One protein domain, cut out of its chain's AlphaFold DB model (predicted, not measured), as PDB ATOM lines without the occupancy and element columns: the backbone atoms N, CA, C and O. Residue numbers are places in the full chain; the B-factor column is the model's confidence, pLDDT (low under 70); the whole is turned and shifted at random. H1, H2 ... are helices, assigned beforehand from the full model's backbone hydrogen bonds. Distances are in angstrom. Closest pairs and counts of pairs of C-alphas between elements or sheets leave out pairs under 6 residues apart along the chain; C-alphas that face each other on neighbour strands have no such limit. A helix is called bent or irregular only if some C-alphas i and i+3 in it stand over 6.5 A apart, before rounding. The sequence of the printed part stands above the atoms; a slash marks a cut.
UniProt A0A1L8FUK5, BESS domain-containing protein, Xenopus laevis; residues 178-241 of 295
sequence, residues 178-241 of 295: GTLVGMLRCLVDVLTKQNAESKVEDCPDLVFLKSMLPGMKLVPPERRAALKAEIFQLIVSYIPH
ATOM      1  N   GLY A 178     130.070 167.584 100.784       66.25
ATOM      2  CA  GLY A 178     129.107 166.948  99.879       66.25
ATOM      3  C   GLY A 178     129.454 167.007  98.385       66.25
ATOM      4  O   GLY A 178     128.958 166.173  97.613       66.25
ATOM      5  N   THR A 179     130.364 167.888  97.950       77.75
ATOM      6  CA  THR A 179     130.844 167.872  96.556       77.75
ATOM      7  C   THR A 179     131.762 166.678  96.287       77.75
ATOM      8  O   THR A 179     132.591 166.295  97.107       77.75
ATOM      9  N   LEU A 180     131.657 166.100  95.088       74.00
ATOM     10  CA  LEU A 180     132.461 164.947  94.665       74.00
ATOM     11  C   LEU A 180     133.980 165.200  94.767       74.00
ATOM     12  O   LEU A 180     134.741 164.321  95.158       74.00
ATOM     13  N   VAL A 181     134.412 166.426  94.458       78.69
ATOM     14  CA  VAL A 181     135.816 166.842  94.598       78.69
ATOM     15  C   VAL A 181     136.229 166.929  96.071       78.69
ATOM     16  O   VAL A 181     137.357 166.570  96.391       78.69
ATOM     17  N   GLY A 182     135.337 167.383  96.959       80.38
ATOM     18  CA  GLY A 182     135.582 167.410  98.405       80.38
ATOM     19  C   GLY A 182     135.737 166.005  98.981       80.38
ATOM     20  O   GLY A 182     136.695 165.734  99.694       80.38
ATOM     21  N   MET A 183     134.871 165.082  98.568       79.00
ATOM     22  CA  MET A 183     134.913 163.681  98.989       79.00
ATOM     23  C   MET A 183     136.232 162.993  98.609       79.00
ATOM     24  O   MET A 183     136.841 162.316  99.427       79.00
ATOM     25  N   LEU A 184     136.716 163.213  97.382       78.50
ATOM     26  CA  LEU A 184     137.998 162.661  96.936       78.50
ATOM     27  C   LEU A 184     139.199 163.314  97.602       78.50
ATOM     28  O   LEU A 184     140.193 162.632  97.821       78.50
ATOM     29  N   ARG A 185     139.125 164.609  97.932       82.38
ATOM     30  CA  ARG A 185     140.159 165.241  98.760       82.38
ATOM     31  C   ARG A 185     140.201 164.618 100.145       82.38
ATOM     32  O   ARG A 185     141.275 164.210 100.546       82.38
ATOM     33  N   CYS A 186     139.051 164.444 100.795       79.69
ATOM     34  CA  CYS A 186     138.967 163.769 102.088       79.69
ATOM     35  C   CYS A 186     139.595 162.367 102.027       79.69
ATOM     36  O   CYS A 186     140.422 162.015 102.861       79.69
ATOM     37  N   LEU A 187     139.303 161.599 100.974       78.69
ATOM     38  CA  LEU A 187     139.871 160.263 100.789       78.69
ATOM     39  C   LEU A 187     141.393 160.295 100.550       78.69
ATOM     40  O   LEU A 187     142.127 159.480 101.103       78.69
ATOM     41  N   VAL A 188     141.887 161.269  99.778       82.56
ATOM     42  CA  VAL A 188     143.328 161.525  99.609       82.56
ATOM     43  C   VAL A 188     143.981 161.928 100.930       82.56
ATOM     44  O   VAL A 188     145.084 161.463 101.206       82.56
ATOM     45  N   ASP A 189     143.332 162.757 101.742       82.31
ATOM     46  CA  ASP A 189     143.861 163.239 103.019       82.31
ATOM     47  C   ASP A 189     143.948 162.096 104.040       82.31
ATOM     48  O   ASP A 189     144.994 161.919 104.664       82.31
ATOM     49  N   VAL A 190     142.910 161.254 104.136       78.56
ATOM     50  CA  VAL A 190     142.908 160.042 104.976       78.56
ATOM     51  C   VAL A 190     144.036 159.098 104.571       78.56
ATOM     52  O   VAL A 190     144.827 158.691 105.421       78.56
ATOM     53  N   LEU A 191     144.164 158.795 103.275       77.31
ATOM     54  CA  LEU A 191     145.238 157.928 102.791       77.31
ATOM     55  C   LEU A 191     146.615 158.557 102.996       77.31
ATOM     56  O   LEU A 191     147.546 157.857 103.366       77.31
ATOM     57  N   THR A 192     146.768 159.867 102.796       83.12
ATOM     58  CA  THR A 192     148.047 160.557 103.031       83.12
ATOM     59  C   THR A 192     148.430 160.503 104.509       83.12
ATOM     60  O   THR A 192     149.596 160.268 104.811       83.12
ATOM     61  N   LYS A 193     147.463 160.661 105.422       84.62
ATOM     62  CA  LYS A 193     147.682 160.562 106.869       84.62
ATOM     63  C   LYS A 193     148.113 159.151 107.276       84.62
ATOM     64  O   LYS A 193     149.143 159.007 107.923       84.62
ATOM     65  N   GLN A 194     147.403 158.123 106.808       75.19
ATOM     66  CA  GLN A 194     147.792 156.724 107.030       75.19
ATOM     67  C   GLN A 194     149.186 156.418 106.466       75.19
ATOM     68  O   GLN A 194     149.961 155.669 107.056       75.19
ATOM     69  N   ASN A 195     149.536 157.021 105.329       79.19
ATOM     70  CA  ASN A 195     150.823 156.774 104.696       79.19
ATOM     71  C   ASN A 195     151.989 157.523 105.364       79.19
ATOM     72  O   ASN A 195     153.109 157.016 105.373       79.19
ATOM     73  N   ALA A 196     151.731 158.698 105.949       83.31
ATOM     74  CA  ALA A 196     152.712 159.447 106.736       83.31
ATOM     75  C   ALA A 196     153.180 158.651 107.965       83.31
ATOM     76  O   ALA A 196     154.354 158.700 108.324       83.31
ATOM     77  N   GLU A 197     152.279 157.868 108.559       79.19
ATOM     78  CA  GLU A 197     152.583 156.953 109.664       79.19
ATOM     79  C   GLU A 197     153.335 155.697 109.179       79.19
ATOM     80  O   GLU A 197     154.211 155.185 109.872       79.19
ATOM     81  N   SER A 198     153.049 155.236 107.957       76.50
ATOM     82  CA  SER A 198     153.593 153.998 107.380       76.50
ATOM     83  C   SER A 198     155.012 154.129 106.788       76.50
ATOM     84  O   SER A 198     155.674 153.122 106.549       76.50
ATOM     85  N   LYS A 199     155.523 155.347 106.532       80.44
ATOM     86  CA  LYS A 199     156.777 155.610 105.770       80.44
ATOM     87  C   LYS A 199     156.845 154.925 104.390       80.44
ATOM     88  O   LYS A 199     157.905 154.881 103.768       80.44
ATOM     89  N   VAL A 200     155.733 154.397 103.879       77.94
ATOM     90  CA  VAL A 200     155.664 153.774 102.554       77.94
ATOM     91  C   VAL A 200     155.437 154.883 101.530       77.94
ATOM     92  O   VAL A 200     154.310 155.305 101.287       77.94
ATOM     93  N   GLU A 201     156.513 155.391 100.930       68.38
ATOM     94  CA  GLU A 201     156.452 156.543 100.012       68.38
ATOM     95  C   GLU A 201     155.596 156.303  98.750       68.38
ATOM     96  O   GLU A 201     155.097 157.258  98.159       68.38
ATOM     97  N   ASP A 202     155.300 155.047  98.402       79.94
ATOM     98  CA  ASP A 202     154.622 154.680  97.157       79.94
ATOM     99  C   ASP A 202     153.318 153.900  97.384       79.94
ATOM    100  O   ASP A 202     153.172 152.768  96.919       79.94
ATOM    101  N   CYS A 203     152.331 154.489  98.072       81.38
ATOM    102  CA  CYS A 203     150.984 153.911  98.046       81.38
ATOM    103  C   CYS A 203     150.362 154.102  96.647       81.38
ATOM    104  O   CYS A 203     150.018 155.232  96.278       81.38
ATOM    105  N   PRO A 204     150.160 153.021  95.867       79.12
ATOM    106  CA  PRO A 204     149.617 153.102  94.510       79.12
ATOM    107  C   PRO A 204     148.219 153.733  94.484       79.12
ATOM    108  O   PRO A 204     147.880 154.470  93.558       79.12
ATOM    109  N   ASP A 205     147.431 153.505  95.532       78.12
ATOM    110  CA  ASP A 205     146.066 154.016  95.650       78.12
ATOM    111  C   ASP A 205     146.049 155.538  95.802       78.12
ATOM    112  O   ASP A 205     145.248 156.229  95.169       78.12
ATOM    113  N   LEU A 206     147.004 156.086  96.558       80.50
ATOM    114  CA  LEU A 206     147.155 157.525  96.732       80.50
ATOM    115  C   LEU A 206     147.548 158.208  95.417       80.50
ATOM    116  O   LEU A 206     147.001 159.258  95.070       80.50
ATOM    117  N   VAL A 207     148.478 157.609  94.668       83.75
ATOM    118  CA  VAL A 207     148.894 158.104  93.346       83.75
ATOM    119  C   VAL A 207     147.721 158.062  92.367       83.75
ATOM    120  O   VAL A 207     147.465 159.041  91.660       83.75
ATOM    121  N   PHE A 208     146.960 156.968  92.368       83.81
ATOM    122  CA  PHE A 208     145.766 156.816  91.545       83.81
ATOM    123  C   PHE A 208     144.715 157.891  91.860       83.81
ATOM    124  O   PHE A 208     144.290 158.618  90.957       83.81
ATOM    125  N   LEU A 209     144.353 158.071  93.130       82.81
ATOM    126  CA  LEU A 209     143.377 159.077  93.556       82.81
ATOM    127  C   LEU A 209     143.820 160.501  93.205       82.81
ATOM    128  O   LEU A 209     143.031 161.282  92.662       82.81
ATOM    129  N   LYS A 210     145.100 160.828  93.424       82.81
ATOM    130  CA  LYS A 210     145.678 162.117  93.016       82.81
ATOM    131  C   LYS A 210     145.591 162.325  91.501       82.81
ATOM    132  O   LYS A 210     145.303 163.439  91.063       82.81
ATOM    133  N   SER A 211     145.769 161.270  90.703       85.69
ATOM    134  CA  SER A 211     145.677 161.339  89.239       85.69
ATOM    135  C   SER A 211     144.250 161.559  88.711       85.69
ATOM    136  O   SER A 211     144.084 162.143  87.639       85.69
ATOM    137  N   MET A 212     143.211 161.169  89.461       82.56
ATOM    138  CA  MET A 212     141.814 161.400  89.061       82.56
ATOM    139  C   MET A 212     141.347 162.844  89.286       82.56
ATOM    140  O   MET A 212     140.506 163.344  88.533       82.56
ATOM    141  N   LEU A 213     141.887 163.539  90.295       82.19
ATOM    142  CA  LEU A 213     141.434 164.880  90.689       82.19
ATOM    143  C   LEU A 213     141.409 165.905  89.532       82.19
ATOM    144  O   LEU A 213     140.408 166.623  89.413       82.19
ATOM    145  N   PRO A 214     142.431 166.000  88.654       87.44
ATOM    146  CA  PRO A 214     142.392 166.899  87.499       87.44
ATOM    147  C   PRO A 214     141.256 166.564  86.528       87.44
ATOM    148  O   PRO A 214     140.533 167.459  86.089       87.44
ATOM    149  N   GLY A 215     141.054 165.275  86.234       81.69
ATOM    150  CA  GLY A 215     140.018 164.814  85.309       81.69
ATOM    151  C   GLY A 215     138.605 165.124  85.799       81.69
ATOM    152  O   GLY A 215     137.714 165.390  84.997       81.69
ATOM    153  N   MET A 216     138.407 165.164  87.114       81.88
ATOM    154  CA  MET A 216     137.100 165.414  87.720       81.88
ATOM    155  C   MET A 216     136.704 166.882  87.763       81.88
ATOM    156  O   MET A 216     135.515 167.198  87.718       81.88
ATOM    157  N   LYS A 217     137.680 167.793  87.756       84.94
ATOM    158  CA  LYS A 217     137.412 169.226  87.574       84.94
ATOM    159  C   LYS A 217     136.840 169.532  86.187       84.94
ATOM    160  O   LYS A 217     136.056 170.465  86.059       84.94
ATOM    161  N   LEU A 218     137.190 168.724  85.182       90.31
ATOM    162  CA  LEU A 218     136.709 168.853  83.803       90.31
ATOM    163  C   LEU A 218     135.305 168.267  83.585       90.31
ATOM    164  O   LEU A 218     134.756 168.396  82.493       90.31
ATOM    165  N   VAL A 219     134.728 167.591  84.582       87.50
ATOM    166  CA  VAL A 219     133.395 166.991  84.460       87.50
ATOM    167  C   VAL A 219     132.338 168.088  84.633       87.50
ATOM    168  O   VAL A 219     132.354 168.765  85.674       87.50
ATOM    169  N   PRO A 220     131.420 168.256  83.658       91.44
ATOM    170  CA  PRO A 220     130.295 169.180  83.770       91.44
ATOM    171  C   PRO A 220     129.460 168.882  85.021       91.44
ATOM    172  O   PRO A 220     129.309 167.703  85.366       91.44
ATOM    173  N   PRO A 221     128.950 169.904  85.728       85.69
ATOM    174  CA  PRO A 221     128.257 169.719  87.002       85.69
ATOM    175  C   PRO A 221     127.063 168.761  86.901       85.69
ATOM    176  O   PRO A 221     126.862 167.962  87.814       85.69
ATOM    177  N   GLU A 222     126.371 168.732  85.762       92.81
ATOM    178  CA  GLU A 222     125.214 167.871  85.486       92.81
ATOM    179  C   GLU A 222     125.585 166.380  85.506       92.81
ATOM    180  O   GLU A 222     124.781 165.531  85.878       92.81
ATOM    181  N   ARG A 223     126.831 166.040  85.149       90.38
ATOM    182  CA  ARG A 223     127.325 164.652  85.114       90.38
ATOM    183  C   ARG A 223     128.031 164.218  86.393       90.38
ATOM    184  O   ARG A 223     128.349 163.039  86.542       90.38
ATOM    185  N   ARG A 224     128.299 165.137  87.326       84.62
ATOM    186  CA  ARG A 224     129.042 164.816  88.555       84.62
ATOM    187  C   ARG A 224     128.264 163.880  89.471       84.62
ATOM    188  O   ARG A 224     128.884 163.023  90.086       84.62
ATOM    189  N   ALA A 225     126.941 164.016  89.549       79.12
ATOM    190  CA  ALA A 225     126.110 163.143  90.378       79.12
ATOM    191  C   ALA A 225     126.110 161.692  89.864       79.12
ATOM    192  O   ALA A 225     126.361 160.774  90.640       79.12
ATOM    193  N   ALA A 226     125.936 161.496  88.552       85.44
ATOM    194  CA  ALA A 226     126.020 160.175  87.925       85.44
ATOM    195  C   ALA A 226     127.411 159.543  88.103       85.44
ATOM    196  O   ALA A 226     127.522 158.411  88.559       85.44
ATOM    197  N   LEU A 227     128.481 160.309  87.855       84.75
ATOM    198  CA  LEU A 227     129.851 159.834  88.062       84.75
ATOM    199  C   LEU A 227     130.128 159.483  89.534       84.75
ATOM    200  O   LEU A 227     130.830 158.521  89.819       84.75
ATOM    201  N   LYS A 228     129.582 160.259  90.479       78.69
ATOM    202  CA  LYS A 228     129.665 159.971  91.918       78.69
ATOM    203  C   LYS A 228     129.021 158.622  92.231       78.69
ATOM    204  O   LYS A 228     129.640 157.822  92.924       78.69
ATOM    205  N   ALA A 229     127.821 158.373  91.710       75.81
ATOM    206  CA  ALA A 229     127.119 157.106  91.889       75.81
ATOM    207  C   ALA A 229     127.889 155.930  91.269       75.81
ATOM    208  O   ALA A 229     128.044 154.909  91.931       75.81
ATOM    209  N   GLU A 230     128.439 156.096  90.061       84.88
ATOM    210  CA  GLU A 230     129.283 155.079  89.422       84.88
ATOM    211  C   GLU A 230     130.519 154.769  90.265       84.88
ATOM    212  O   GLU A 230     130.753 153.608  90.571       84.88
ATOM    213  N   ILE A 231     131.276 155.785  90.701       80.25
ATOM    214  CA  ILE A 231     132.465 155.594  91.548       80.25
ATOM    215  C   ILE A 231     132.092 154.879  92.850       80.25
ATOM    216  O   ILE A 231     132.813 153.978  93.268       80.25
ATOM    217  N   PHE A 232     130.968 155.236  93.477       74.94
ATOM    218  CA  PHE A 232     130.498 154.561  94.686       74.94
ATOM    219  C   PHE A 232     130.118 153.105  94.444       74.94
ATOM    220  O   PHE A 232     130.569 152.249  95.196       74.94
ATOM    221  N   GLN A 233     129.338 152.809  93.404       76.12
ATOM    222  CA  GLN A 233     129.018 151.426  93.042       76.12
ATOM    223  C   GLN A 233     130.285 150.623  92.782       76.12
ATOM    224  O   GLN A 233     130.396 149.481  93.217       76.12
ATOM    225  N   LEU A 234     131.263 151.249  92.133       73.19
ATOM    226  CA  LEU A 234     132.539 150.629  91.852       73.19
ATOM    227  C   LEU A 234     133.298 150.307  93.139       73.19
ATOM    228  O   LEU A 234     133.691 149.160  93.326       73.19
ATOM    229  N   ILE A 235     133.423 151.267  94.057       72.12
ATOM    230  CA  ILE A 235     134.043 151.050  95.372       72.12
ATOM    231  C   ILE A 235     133.317 149.935  96.132       72.12
ATOM    232  O   ILE A 235     133.974 149.025  96.620       72.12
ATOM    233  N   VAL A 236     131.985 149.956  96.185       71.44
ATOM    234  CA  VAL A 236     131.188 148.933  96.883       71.44
ATOM    235  C   VAL A 236     131.367 147.549  96.254       71.44
ATOM    236  O   VAL A 236     131.472 146.573  96.982       71.44
ATOM    237  N   SER A 237     131.461 147.459  94.924       69.56
ATOM    238  CA  SER A 237     131.698 146.190  94.221       69.56
ATOM    239  C   SER A 237     133.120 145.643  94.395       69.56
ATOM    240  O   SER A 237     133.332 144.439  94.264       69.56
ATOM    241  N   TYR A 238     134.092 146.524  94.660       64.31
ATOM    242  CA  TYR A 238     135.515 146.186  94.744       64.31
ATOM    243  C   TYR A 238     136.049 146.047  96.155       64.31
ATOM    244  O   TYR A 238     137.086 145.406  96.324       64.31
ATOM    245  N   ILE A 239     135.383 146.632  97.153       67.75
ATOM    246  CA  ILE A 239     135.520 146.168  98.526       67.75
ATOM    247  C   ILE A 239     135.024 144.732  98.436       67.75
ATOM    248  O   ILE A 239     133.821 144.537  98.244       67.75
ATOM    249  N   PRO A 240     135.920 143.722  98.486       54.88
ATOM    250  CA  PRO A 240     135.445 142.365  98.629       54.88
ATOM    251  C   PRO A 240     134.538 142.466  99.838       54.88
ATOM    252  O   PRO A 240     134.980 142.998 100.863       54.88
ATOM    253  N   HIS A 241     133.274 142.059  99.716       49.47
ATOM    254  CA  HIS A 241     132.538 141.675 100.902       49.47
ATOM    255  C   HIS A 241     133.471 140.663 101.542       49.47
ATOM    256  O   HIS A 241     133.549 139.531 101.066       49.47
TER     257      HIS A 241
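What this domain is: This is residues 178 to 241 of the 295 residues of the protein "BESS domain-containing protein" of Xenopus laevis (UniProt A0A1L8FUK5). The longest helix, H1, lies side by side with H2 as a helical hairpin, and H3 slants away from the hairpin's open end as an arm, making a V with H1. Residues 232 to 241, of which 232 to 238 belong to H3, stick out free. The printed part has 64 residues with three named helices, in the order H1, H2, H3, and no named strand; its class is all helix. It is only just loose, close to compact, with a radius of gyration of the C-alphas of 12.9 A and spans of 39 by 29 by 18 A.

Where its parts are: H1 is residues 180 to 198, 27.0 A from first to last C-alpha, beginning at C-alpha 180 (132.461, 164.947, 94.665). H2 is residues 204 to 217, 21.4 A long; it is only just irregular, with C-alphas 211 and 214 6.7 A apart. H3 is residues 221 to 238, 25.8 A long, ending at C-alpha 238 (135.515, 146.186, 94.744); it too is only just irregular, with C-alphas 222 and 225 6.9 A apart.

How they stand to each other: H1 and H2 form a helical hairpin and touch, their closest C-alphas being those of Val 188 and Leu 206 at 6.2 A. They run opposite ways at a shallow tilt of 22 degrees. H1, with residue 180 alone, only just touches residues 224 to 228 of H3, with 3 pairs of C-alphas within 8 A; the closest C-alphas, of Leu 180 and Lys 228, are 6.3 A apart. H1 and H3 run the same way at a steep tilt of 41 degrees. H2 and H3 are only just apart, their closest C-alphas 8.1 A from each other. Every O i to N i+4 pair is within hydrogen-bond range in H1, against 8 of 10 in H2 and 12 of 14 in H3.

The domain as a whole: The two C-alphas farthest apart, of Lys 199 and Glu 222, are 39.5 A from each other. The printed part has no cut, and both links, H1 to H2 and H2 to H3, are tight. The mean pLDDT of the printed part is 79.2; residues 178, 201 and 237 to 241 are under 70.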